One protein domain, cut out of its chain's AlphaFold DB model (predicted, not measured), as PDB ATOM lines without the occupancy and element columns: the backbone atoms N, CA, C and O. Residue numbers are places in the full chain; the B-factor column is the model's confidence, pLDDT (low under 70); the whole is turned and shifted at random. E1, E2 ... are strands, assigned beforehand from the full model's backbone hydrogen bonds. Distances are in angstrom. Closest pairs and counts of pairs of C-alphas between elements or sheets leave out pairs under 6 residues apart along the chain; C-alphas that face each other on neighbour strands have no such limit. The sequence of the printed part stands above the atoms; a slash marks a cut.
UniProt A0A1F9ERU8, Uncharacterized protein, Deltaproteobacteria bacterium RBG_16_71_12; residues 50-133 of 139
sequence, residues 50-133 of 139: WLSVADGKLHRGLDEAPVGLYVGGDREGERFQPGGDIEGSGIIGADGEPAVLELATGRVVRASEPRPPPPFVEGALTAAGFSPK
ATOM      1  N   TRP A  50      35.909 -19.356  10.534       96.94
ATOM      2  CA  TRP A  50      34.952 -18.262  10.464       96.94
ATOM      3  C   TRP A  50      34.427 -17.907  11.843       96.94
ATOM      4  O   TRP A  50      34.264 -18.766  12.710       96.94
ATOM      5  N   LEU A  51      34.167 -16.620  12.035       97.81
ATOM      6  CA  LEU A  51      33.597 -16.079  13.254       97.81
ATOM      7  C   LEU A  51      32.154 -15.655  12.987       97.81
ATOM      8  O   LEU A  51      31.893 -14.822  12.117       97.81
ATOM      9  N   SER A  52      31.221 -16.247  13.728       97.75
ATOM     10  CA  SER A  52      29.805 -15.885  13.705       97.75
ATOM     11  C   SER A  52      29.635 -14.468  14.240       97.75
ATOM     12  O   SER A  52      30.024 -14.167  15.368       97.75
ATOM     13  N   VAL A  53      29.030 -13.579  13.453       98.00
ATOM     14  CA  VAL A  53      28.826 -12.190  13.887       98.00
ATOM     15  C   VAL A  53      27.763 -12.102  14.984       98.00
ATOM     16  O   VAL A  53      27.858 -11.234  15.843       98.00
ATOM     17  N   ALA A  54      26.775 -13.001  14.986       97.19
ATOM     18  CA  ALA A  54      25.649 -12.935  15.916       97.19
ATOM     19  C   ALA A  54      26.050 -13.198  17.377       97.19
ATOM     20  O   ALA A  54      25.505 -12.573  18.289       97.19
ATOM     21  N   ASP A  55      26.988 -14.118  17.607       95.38
ATOM     22  CA  ASP A  55      27.380 -14.565  18.949       95.38
ATOM     23  C   ASP A  55      28.895 -14.562  19.201       95.38
ATOM     24  O   ASP A  55      29.328 -14.899  20.303       95.38
ATOM     25  N   GLY A  56      29.694 -14.167  18.208       96.69
ATOM     26  CA  GLY A  56      31.143 -14.050  18.318       96.69
ATOM     27  C   GLY A  56      31.884 -15.384  18.358       96.69
ATOM     28  O   GLY A  56      33.092 -15.405  18.592       96.69
ATOM     29  N   LYS A  57      31.200 -16.515  18.156       97.00
ATOM     30  CA  LYS A  57      31.844 -17.829  18.235       97.00
ATOM     31  C   LYS A  57      32.712 -18.102  17.019       97.00
ATOM     32  O   LYS A  57      32.360 -17.766  15.891       97.00
ATOM     33  N   LEU A  58      33.842 -18.753  17.273       96.06
ATOM     34  CA  LEU A  58      34.785 -19.191  16.257       96.06
ATOM     35  C   LEU A  58      34.502 -20.646  15.865       96.06
ATOM     36  O   LEU A  58      34.443 -21.524  16.725       96.06
ATOM     37  N   HIS A  59      34.393 -20.891  14.566       95.75
ATOM     38  CA  HIS A  59      34.094 -22.188  13.974       95.75
ATOM     39  C   HIS A  59      35.175 -22.571  12.967       95.75
ATOM     40  O   HIS A  59      35.782 -21.719  12.310       95.75
ATOM     41  N   ARG A  60      35.403 -23.875  12.827       93.75
ATOM     42  CA  ARG A  60      36.315 -24.426  11.828       93.75
ATOM     43  C   ARG A  60      35.520 -24.758  10.569       93.75
ATOM     44  O   ARG A  60      34.629 -25.602  10.614       93.75
ATOM     45  N   GLY A  61      35.851 -24.140   9.437       88.94
ATOM     46  CA  GLY A  61      35.039 -24.266   8.219       88.94
ATOM     47  C   GLY A  61      35.083 -25.638   7.542       88.94
ATOM     48  O   GLY A  61      34.242 -25.924   6.698       88.94
ATOM     49  N   LEU A  62      36.027 -26.504   7.927       86.56
ATOM     50  CA  LEU A  62      36.033 -27.913   7.510       86.56
ATOM     51  C   LEU A  62      34.997 -28.764   8.262       86.56
ATOM     52  O   LEU A  62      34.599 -29.807   7.749       86.56
ATOM     53  N   ASP A  63      34.584 -28.332   9.456       87.88
ATOM     54  CA  ASP A  63      33.670 -29.081  10.325       87.88
ATOM     55  C   ASP A  63      32.219 -28.597  10.154       87.88
ATOM     56  O   ASP A  63      31.279 -29.386  10.257       87.88
ATOM     57  N   GLU A  64      32.032 -27.303   9.877       88.88
ATOM     58  CA  GLU A  64      30.720 -26.664   9.778       88.88
ATOM     59  C   GLU A  64      30.730 -25.511   8.763       88.88
ATOM     60  O   GLU A  64      31.620 -24.655   8.774       88.88
ATOM     61  N   ALA A  65      29.703 -25.466   7.909       90.50
ATOM     62  CA  ALA A  65      29.492 -24.362   6.979       90.50
ATOM     63  C   ALA A  65      28.999 -23.100   7.719       90.50
ATOM     64  O   ALA A  65      28.179 -23.226   8.631       90.50
ATOM     65  N   PRO A  66      29.417 -21.887   7.311       92.81
ATOM     66  CA  PRO A  66      28.944 -20.656   7.936       92.81
ATOM     67  C   PRO A  66      27.420 -20.501   7.899       92.81
ATOM     68  O   PRO A  66      26.782 -20.698   6.863       92.81
ATOM     69  N   VAL A  67      26.841 -20.073   9.023       91.31
ATOM     70  CA  VAL A  67      25.409 -19.776   9.153       91.31
ATOM     71  C   VAL A  67      25.217 -18.301   9.483       91.31
ATOM     72  O   VAL A  67      25.815 -17.774  10.417       91.31
ATOM     73  N   GLY A  68      24.336 -17.632   8.739       95.31
ATOM     74  CA  GLY A  68      24.021 -16.226   8.975       95.31
ATOM     75  C   GLY A  68      25.100 -15.270   8.454       95.31
ATOM     76  O   GLY A  68      25.664 -15.486   7.379       95.31
ATOM     77  N   LEU A  69      25.351 -14.192   9.204       97.56
ATOM     78  CA  LEU A  69      26.454 -13.262   8.952       97.56
ATOM     79  C   LEU A  69      27.718 -13.751   9.659       97.56
ATOM     80  O   LEU A  69      27.683 -14.071  10.849       97.56
ATOM     81  N   TYR A  70      28.838 -13.752   8.946       97.50
ATOM     82  CA  TYR A  70      30.119 -14.233   9.459       97.50
ATOM     83  C   TYR A  70      31.288 -13.411   8.910       97.50
ATOM     84  O   TYR A  70      31.149 -12.707   7.910       97.50
ATOM     85  N   VAL A  71      32.451 -13.525   9.548       97.69
ATOM     86  CA  VAL A  71      33.737 -13.052   9.013       97.69
ATOM     87  C   VAL A  71      34.640 -14.261   8.799       97.69
ATOM     88  O   VAL A  71      34.844 -15.043   9.727       97.69
ATOM     89  N   GLY A  72      35.148 -14.442   7.580       96.81
ATOM     90  CA  GLY A  72      36.117 -15.492   7.254       96.81
ATOM     91  C   GLY A  72      37.550 -15.076   7.597       96.81
ATOM     92  O   GLY A  72      37.875 -13.888   7.586       96.81
ATOM     93  N   GLY A  73      38.411 -16.041   7.911       95.88
ATOM     94  CA  GLY A  73      39.811 -15.775   8.228       95.88
ATOM     95  C   GLY A  73      40.578 -17.013   8.682       95.88
ATOM     96  O   GLY A  73      40.196 -18.149   8.383       95.88
ATOM     97  N   ASP A  74      41.641 -16.772   9.439       95.88
ATOM     98  CA  ASP A  74      42.523 -17.799   9.987       95.88
ATOM     99  C   ASP A  74      42.604 -17.707  11.517       95.88
ATOM    100  O   ASP A  74      42.212 -16.717  12.138       95.88
ATOM    101  N   ARG A  75      43.104 -18.772  12.148       93.56
ATOM    102  CA  ARG A  75      43.356 -18.815  13.592       93.56
ATOM    103  C   ARG A  75      44.860 -18.817  13.850       93.56
ATOM    104  O   ARG A  75      45.549 -19.763  13.473       93.56
ATOM    105  N   GLU A  76      45.342 -17.800  14.557       93.19
ATOM    106  CA  GLU A  76      46.731 -17.666  14.999       93.19
ATOM    107  C   GLU A  76      46.805 -17.854  16.522       93.19
ATOM    108  O   GLU A  76      46.553 -16.940  17.314       93.19
ATOM    109  N   GLY A  77      47.112 -19.080  16.953       91.31
ATOM    110  CA  GLY A  77      47.070 -19.452  18.367       91.31
ATOM    111  C   GLY A  77      45.655 -19.316  18.941       91.31
ATOM    112  O   GLY A  77      44.727 -19.984  18.489       91.31
ATOM    113  N   GLU A  78      45.490 -18.434  19.926       90.25
ATOM    114  CA  GLU A  78      44.201 -18.162  20.583       90.25
ATOM    115  C   GLU A  78      43.447 -16.968  19.980       90.25
ATOM    116  O   GLU A  78      42.421 -16.556  20.518       90.25
ATOM    117  N   ARG A  79      43.945 -16.386  18.881       94.38
ATOM    118  CA  ARG A  79      43.323 -15.232  18.223       94.38
ATOM    119  C   ARG A  79      42.799 -15.589  16.841       94.38
ATOM    120  O   ARG A  79      43.405 -16.376  16.115       94.38
ATOM    121  N   PHE A  80      41.688 -14.968  16.475       97.25
ATOM    122  CA  PHE A  80      41.172 -14.987  15.114       97.25
ATOM    123  C   PHE A  80      41.734 -13.803  14.322       97.25
ATOM    124  O   PHE A  80      41.744 -12.668  14.802       97.25
ATOM    125  N   GLN A  81      42.203 -14.067  13.109       96.81
ATOM    126  CA  GLN A  81      42.691 -13.055  12.188       96.81
ATOM    127  C   GLN A  81      41.718 -12.970  11.005       96.81
ATOM    128  O   GLN A  81      41.672 -13.894  10.190       96.81
ATOM    129  N   PRO A  82      40.901 -11.904  10.917       96.50
ATOM    130  CA  PRO A  82      39.938 -11.764   9.835       96.50
ATOM    131  C   PRO A  82      40.658 -11.540   8.503       96.50
ATOM    132  O   PRO A  82      41.595 -10.749   8.419       96.50
ATOM    133  N   GLY A  83      40.195 -12.230   7.460       95.06
ATOM    134  CA  GLY A  83      40.726 -12.122   6.099       95.06
ATOM    135  C   GLY A  83      39.971 -11.131   5.211       95.06
ATOM    136  O   GLY A  83      40.361 -10.920   4.065       95.06
ATOM    137  N   GLY A  84      38.881 -10.534   5.703       95.69
ATOM    138  CA  GLY A  84      38.019  -9.674   4.898       95.69
ATOM    139  C   GLY A  84      36.894  -8.995   5.676       95.69
ATOM    140  O   GLY A  84      36.963  -8.822   6.893       95.69
ATOM    141  N   ASP A  85      35.878  -8.567   4.931       98.00
ATOM    142  CA  ASP A  85      34.649  -7.959   5.445       98.00
ATOM    143  C   ASP A  85      33.616  -9.029   5.873       98.00
ATOM    144  O   ASP A  85      33.850 -10.232   5.762       98.00
ATOM    145  N   ILE A  86      32.450  -8.595   6.363       97.81
ATOM    146  CA  ILE A  86      31.344  -9.480   6.755       97.81
ATOM    147  C   ILE A  86      30.632 -10.051   5.524       97.81
ATOM    148  O   ILE A  86      30.066  -9.327   4.691       97.81
ATOM    149  N   GLU A  87      30.536 -11.372   5.489       96.69
ATOM    150  CA  GLU A  87      29.896 -12.165   4.446       96.69
ATOM    151  C   GLU A  87      28.590 -12.806   4.939       96.69
ATOM    152  O   GLU A  87      28.111 -12.550   6.045       96.69
ATOM    153  N   GLY A  88      27.961 -13.604   4.076       95.25
ATOM    154  CA  GLY A  88      26.739 -14.328   4.401       95.25
ATOM    155  C   GLY A  88      25.475 -13.464   4.415       95.25
ATOM    156  O   GLY A  88      25.459 -12.299   3.989       95.25
ATOM    157  N   SER A  89      24.385 -14.067   4.884       93.38
ATOM    158  CA  SER A  89      23.035 -13.495   4.848       93.38
ATOM    159  C   SER A  89      22.509 -13.256   6.259       93.38
ATOM    160  O   SER A  89      22.658 -14.102   7.129       93.38
ATOM    161  N   GLY A  90      21.859 -12.120   6.491       93.19
ATOM    162  CA  GLY A  90      21.278 -11.778   7.786       93.19
ATOM    163  C   GLY A  90      20.996 -10.285   7.901       93.19
ATOM    164  O   GLY A  90      21.190  -9.531   6.945       93.19
ATOM    165  N   ILE A  91      20.503  -9.876   9.067       92.69
ATOM    166  CA  ILE A  91      20.082  -8.497   9.324       92.69
ATOM    167  C   ILE A  91      21.307  -7.629   9.623       92.69
ATOM    168  O   ILE A  91      22.187  -8.015  10.387       92.69
ATOM    169  N   ILE A  92      21.336  -6.445   9.017       96.06
ATOM    170  CA  ILE A  92      22.332  -5.398   9.246       96.06
ATOM    171  C   ILE A  92      21.580  -4.164   9.736       96.06
ATOM    172  O   ILE A  92      20.520  -3.838   9.205       96.06
ATOM    173  N   GLY A  93      22.139  -3.472  10.726       93.88
ATOM    174  CA  GLY A  93      21.594  -2.226  11.249       93.88
ATOM    175  C   GLY A  93      20.328  -2.401  12.084       93.88
ATOM    176  O   GLY A  93      19.497  -1.501  12.084       93.88
ATOM    177  N   ALA A  94      20.155  -3.537  12.768       93.56
ATOM    178  CA  ALA A  94      19.081  -3.676  13.745       93.56
ATOM    179  C   ALA A  94      19.281  -2.717  14.931       93.56
ATOM    180  O   ALA A  94      20.408  -2.500  15.384       93.56
ATOM    181  N   ASP A  95      18.173  -2.194  15.451       94.56
ATOM    182  CA  ASP A  95      18.174  -1.334  16.631       94.56
ATOM    183  C   ASP A  95      18.475  -2.144  17.902       94.56
ATOM    184  O   ASP A  95      17.937  -3.234  18.120       94.56
ATOM    185  N   GLY A  96      19.330  -1.601  18.768       96.19
ATOM    186  CA  GLY A  96      19.748  -2.243  20.011       96.19
ATOM    187  C   GLY A  96      20.718  -1.380  20.814       96.19
ATOM    188  O   GLY A  96      20.926  -0.204  20.507       96.19
ATOM    189  N   GLU A  97      21.326  -1.966  21.845       97.69
ATOM    190  CA  GLU A  97      22.360  -1.289  22.632       97.69
ATOM    191  C   GLU A  97      23.641  -1.154  21.787       97.69
ATOM    192  O   GLU A  97      24.145  -2.175  21.320       97.69
ATOM    193  N   PRO A  98      24.205   0.050  21.581       97.69
ATOM    194  CA  PRO A  98      25.430   0.201  20.802       97.69
ATOM    195  C   PRO A  98      26.577  -0.650  21.361       97.69
ATOM    196  O   PRO A  98      26.892  -0.601  22.553       97.69
ATOM    197  N   ALA A  99      27.215  -1.424  20.487       97.88
ATOM    198  CA  ALA A  99      28.272  -2.355  20.857       97.88
ATOM    199  C   ALA A  99      29.291  -2.528  19.721       97.88
ATOM    200  O   ALA A  99      29.057  -2.160  18.567       97.88
ATOM    201  N   VAL A 100      30.430  -3.122  20.057       98.00
ATOM    202  CA  VAL A 100      31.506  -3.473  19.132       98.00
ATOM    203  C   VAL A 100      31.823  -4.955  19.291       98.00
ATOM    204  O   VAL A 100      31.996  -5.426  20.409       98.00
ATOM    205  N   LEU A 101      31.926  -5.691  18.189       98.50
ATOM    206  CA  LEU A 101      32.431  -7.064  18.191       98.50
ATOM    207  C   LEU A 101      33.940  -7.043  17.915       98.50
ATOM    208  O   LEU A 101      34.368  -6.701  16.812       98.50
ATOM    209  N   GLU A 102      34.742  -7.393  18.920       98.25
ATOM    210  CA  GLU A 102      36.190  -7.584  18.809       98.25
ATOM    211  C   GLU A 102      36.467  -8.893  18.064       98.25
ATOM    212  O   GLU A 102      36.228  -9.978  18.594       98.25
ATOM    213  N   LEU A 103      36.979  -8.816  16.833       98.06
ATOM    214  CA  LEU A 103      37.131 -10.013  16.001       98.06
ATOM    215  C   LEU A 103      38.251 -10.921  16.494       98.06
ATOM    216  O   LEU A 103      38.122 -12.133  16.392       98.06
ATOM    217  N   ALA A 104      39.311 -10.363  17.085       97.06
ATOM    218  CA  ALA A 104      40.441 -11.151  17.576       97.06
ATOM    219  C   ALA A 104      40.039 -12.210  18.615       97.06
ATOM    220  O   ALA A 104      40.660 -13.269  18.678       97.06
ATOM    221  N   THR A 105      39.018 -11.920  19.427       96.44
ATOM    222  CA  THR A 105      38.581 -12.760  20.553       96.44
ATOM    223  C   THR A 105      37.132 -13.230  20.439       96.44
ATOM    224  O   THR A 105      36.721 -14.103  21.199       96.44
ATOM    225  N   GLY A 106      36.342 -12.647  19.531       97.06
ATOM    226  CA  GLY A 106      34.900 -12.873  19.443       97.06
ATOM    227  C   GLY A 106      34.088 -12.189  20.541       97.06
ATOM    228  O   GLY A 106      32.898 -12.448  20.698       97.06
ATOM    229  N   ARG A 107      34.704 -11.313  21.337       97.62
ATOM    230  CA  ARG A 107      34.019 -10.653  22.448       97.62
ATOM    231  C   ARG A 107      33.181  -9.473  21.958       97.62
ATOM    232  O   ARG A 107      33.676  -8.594  21.259       97.62
ATOM    233  N   VAL A 108      31.937  -9.399  22.420       97.56
ATOM    234  CA  VAL A 108      31.110  -8.193  22.286       97.56
ATOM    235  C   VAL A 108      31.424  -7.236  23.437       97.56
ATOM    236  O   VAL A 108      31.300  -7.600  24.604       97.56
ATOM    237  N   VAL A 109      31.822  -6.016  23.095       97.56
ATOM    238  CA  VAL A 109      32.179  -4.920  23.999       97.56
ATOM    239  C   VAL A 109      31.090  -3.855  23.915       97.56
ATOM    240  O   VAL A 109      30.784  -3.363  22.825       97.56
ATOM    241  N   ARG A 110      30.469  -3.497  25.042       96.69
ATOM    242  CA  ARG A 110      29.420  -2.461  25.057       96.69
ATOM    243  C   ARG A 110      30.017  -1.071  24.870       96.69
ATOM    244  O   ARG A 110      31.178  -0.838  25.190       96.69
ATOM    245  N   ALA A 111      29.209  -0.109  24.427       92.50
ATOM    246  CA  ALA A 111      29.660   1.276  24.265       92.50
ATOM    247  C   ALA A 111      30.123   1.960  25.570       92.50
ATOM    248  O   ALA A 111      30.821   2.968  25.508       92.50
ATOM    249  N   SER A 112      29.739   1.436  26.739       93.75
ATOM    250  CA  SER A 112      30.211   1.909  28.047       93.75
ATOM    251  C   SER A 112      31.619   1.422  28.410       93.75
ATOM    252  O   SER A 112      32.221   1.945  29.348       93.75
ATOM    253  N   GLU A 113      32.149   0.434  27.691       95.94
ATOM    254  CA  GLU A 113      33.475  -0.138  27.910       95.94
ATOM    255  C   GLU A 113      34.519   0.509  26.980       95.94
ATOM    256  O   GLU A 113      34.173   1.039  25.917       95.94
ATOM    257  N   PRO A 114      35.821   0.473  27.335       96.19
ATOM    258  CA  PRO A 114      36.877   0.929  26.440       96.19
ATOM    259  C   PRO A 114      36.828   0.187  25.102       96.19
ATOM    260  O   PRO A 114      36.826  -1.044  25.059       96.19
ATOM    261  N   ARG A 115      36.822   0.948  24.004       95.25
ATOM    262  CA  ARG A 115      36.816   0.392  22.648       95.25
ATOM    263  C   ARG A 115      38.049  -0.510  22.440       95.25
ATOM    264  O   ARG A 115      39.161  -0.060  22.729       95.25
ATOM    265  N   PRO A 116      37.880  -1.746  21.933       95.44
ATOM    266  CA  PRO A 116      39.004  -2.632  21.653       95.44
ATOM    267  C   PRO A 116      39.857  -2.091  20.492       95.44
ATOM    268  O   PRO A 116      39.358  -1.314  19.670       95.44
ATOM    269  N   PRO A 117      41.136  -2.493  20.391       95.81
ATOM    270  CA  PRO A 117      41.923  -2.219  19.197       95.81
ATOM    271  C   PRO A 117      41.321  -2.944  17.977       95.81
ATOM    272  O   PRO A 117      40.660  -3.973  18.142       95.81
ATOM    273  N   PRO A 118      41.550  -2.446  16.752       96.81
ATOM    274  CA  PRO A 118      41.229  -3.198  15.545       96.81
ATOM    275  C   PRO A 118      41.937  -4.573  15.496       96.81
ATOM    276  O   PRO A 118      43.024  -4.718  16.065       96.81
ATOM    277  N   PRO A 119      41.366  -5.576  14.801       97.62
ATOM    278  CA  PRO A 119      40.161  -5.471  13.989       97.62
ATOM    279  C   PRO A 119      38.854  -5.688  14.769       97.62
ATOM    280  O   PRO A 119      38.737  -6.590  15.604       97.62
ATOM    281  N   PHE A 120      37.838  -4.876  14.464       98.06
ATOM    282  CA  PHE A 120      36.514  -4.962  15.091       98.06
ATOM    283  C   PHE A 120      35.372  -4.578  14.141       98.06
ATOM    284  O   PHE A 120      35.579  -3.958  13.097       98.06
ATOM    285  N   VAL A 121      34.142  -4.918  14.530       98.31
ATOM    286  CA  VAL A 121      32.905  -4.559  13.818       98.31
ATOM    287  C   VAL A 121      32.029  -3.678  14.703       98.31
ATOM    288  O   VAL A 121      31.740  -4.031  15.843       98.31
ATOM    289  N   GLU A 122      31.569  -2.543  14.176       98.00
ATOM    290  CA  GLU A 122      30.579  -1.697  14.855       98.00
ATOM    291  C   GLU A 122      29.154  -2.223  14.640       98.00
ATOM    292  O   GLU A 122      28.789  -2.641  13.536       98.00
ATOM    293  N   GLY A 123      28.317  -2.156  15.675       97.94
ATOM    294  CA  GLY A 123      26.944  -2.641  15.606       97.94
ATOM    295  C   GLY A 123      26.123  -2.341  16.852       97.94
ATOM    296  O   GLY A 123      26.365  -1.371  17.574       97.94
ATOM    297  N   ALA A 124      25.129  -3.187  17.081       98.06
ATOM    298  CA  ALA A 124      24.262  -3.134  18.241       98.06
ATOM    299  C   ALA A 124      24.032  -4.540  18.802       98.06
ATOM    300  O   ALA A 124      23.881  -5.508  18.056       98.06
ATOM    301  N   LEU A 125      23.982  -4.650  20.124       97.38
ATOM    302  CA  LEU A 125      23.540  -5.843  20.823       97.38
ATOM    303  C   LEU A 125      22.011  -5.826  20.920       97.38
ATOM    304  O   LEU A 125      21.410  -4.904  21.473       97.38
ATOM    305  N   THR A 126      21.387  -6.863  20.374       96.69
ATOM    306  CA  THR A 126      19.934  -7.060  20.356       96.69
ATOM    307  C   THR A 126      19.554  -8.296  21.174       96.69
ATOM    308  O   THR A 126      20.415  -9.082  21.574       96.69
ATOM    309  N   ALA A 127      18.254  -8.529  21.371       95.44
ATOM    310  CA  ALA A 127      17.768  -9.763  21.997       95.44
ATOM    311  C   ALA A 127      18.129 -11.039  21.204       95.44
ATOM    312  O   ALA A 127      18.167 -12.120  21.783       95.44
ATOM    313  N   ALA A 128      18.395 -10.919  19.899       93.88
ATOM    314  CA  ALA A 128      18.788 -12.028  19.030       93.88
ATOM    315  C   ALA A 128      20.315 -12.218  18.926       93.88
ATOM    316  O   ALA A 128      20.761 -13.149  18.260       93.88
ATOM    317  N   GLY A 129      21.109 -11.349  19.561       96.06
ATOM    318  CA  GLY A 129      22.567 -11.312  19.433       96.06
ATOM    319  C   GLY A 129      23.075 -10.001  18.838       96.06
ATOM    320  O   GLY A 129      22.346  -9.006  18.753       96.06
ATOM    321  N   PHE A 130      24.346  -9.980  18.453       98.00
ATOM    322  CA  PHE A 130      24.990  -8.817  17.857       98.00
ATOM    323  C   PHE A 130      24.576  -8.643  16.387       98.00
ATOM    324  O   PHE A 130      24.645  -9.570  15.581       98.00
ATOM    325  N   SER A 131      24.147  -7.435  16.033       98.06
ATOM    326  CA  SER A 131      23.809  -7.030  14.670       98.06
ATOM    327  C   SER A 131      24.807  -5.975  14.200       98.06
ATOM    328  O   SER A 131      24.861  -4.892  14.787       98.06
ATOM    329  N   PRO A 132      25.562  -6.215  13.117       98.25
ATOM    330  CA  PRO A 132      26.521  -5.241  12.624       98.25
ATOM    331  C   PRO A 132      25.794  -4.051  11.991       98.25
ATOM    332  O   PRO A 132      24.728  -4.205  11.398       98.25
ATOM    333  N   LYS A 133      26.367  -2.850  12.085       97.75
ATOM    334  CA  LYS A 133      25.808  -1.634  11.465       97.75
ATOM    335  C   LYS A 133      26.058  -1.593   9.958       97.75
ATOM    336  O   LYS A 133      25.255  -1.056   9.204       97.75
TER     337      LYS A 133
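Overview. This is residues 50 to 133 of the 139 residues of an uncharacterized protein of Deltaproteobacteria bacterium RBG_16_71_12 (UniProt A0A1F9ERU8). Two small antiparallel sheets, both strongly twisted, sit side by side as two lobes along the longest axis: E2 E1 E3 E4 makes the first and E6 E5 E7 E8 the second, which is the more curled. Each lobe is built of two hairpins, whose first strands pair with each other, and residues 89 to 96 lead from one lobe to the other. The printed part has 84 residues with eight named strands, E1 to E8 in chain order, and no named helix; the class is all strand. The whole is compact, with a radius of gyration of the C-alphas of 12.0 A and spans of 34 by 26 by 18 A.

Along the chain. Find C-alpha 50 at (34.952, -18.262, 10.464), where E1 begins; it runs over residues 50 to 52. E2 follows at residues 58 to 60. Look next at E3, residues 69 to 76, 21.6 A from first to last C-alpha, which bends by 53 degrees at residue 73. E4, residues 79 to 88, also spans 21.6 A; it bends by 81 degrees at residue 84 and ends with C-alpha 88 at (26.739, -14.328, 4.401). Go on to E5, residues 97 to 102, 15.7 A long, and E6, residues 107 to 110. E7, residues 120 to 126, spans 17.5 A, and E8, residues 129 to 132, ends with C-alpha 132 at (26.521, -5.241, 12.624).

Arrangement. Begin with the hairpin of E1 and E2, where N 59 and O 50 are 2.8 A apart. On the other side of E1 is E3, antiparallel to it at 135 degrees, with N 51 and O 71 2.9 A apart. E3 and E4 form a hairpin in which N 81 and O 74 are 2.8 A apart, and E4 is an edge strand. In the second sheet, read the hairpin of E5 and E6 at N 100 and O 109, 2.8 A apart. E7 is antiparallel to E5 at 143 degrees, with N 125 and O 97 2.8 A apart. E7 and E8 form the last hairpin, with N 131 and O 124 2.8 A apart; E6 and E8 are the edge strands here. Each strand of one sheet is apart from each strand of the other.

Size, cuts and confidence. The C-alphas of Leu 62 and Ser 112, 36.7 A apart, are the two farthest from each other. The printed part has no cut, and no link is long. The mean pLDDT of the printed part is 95.7, and no printed residue is under 70.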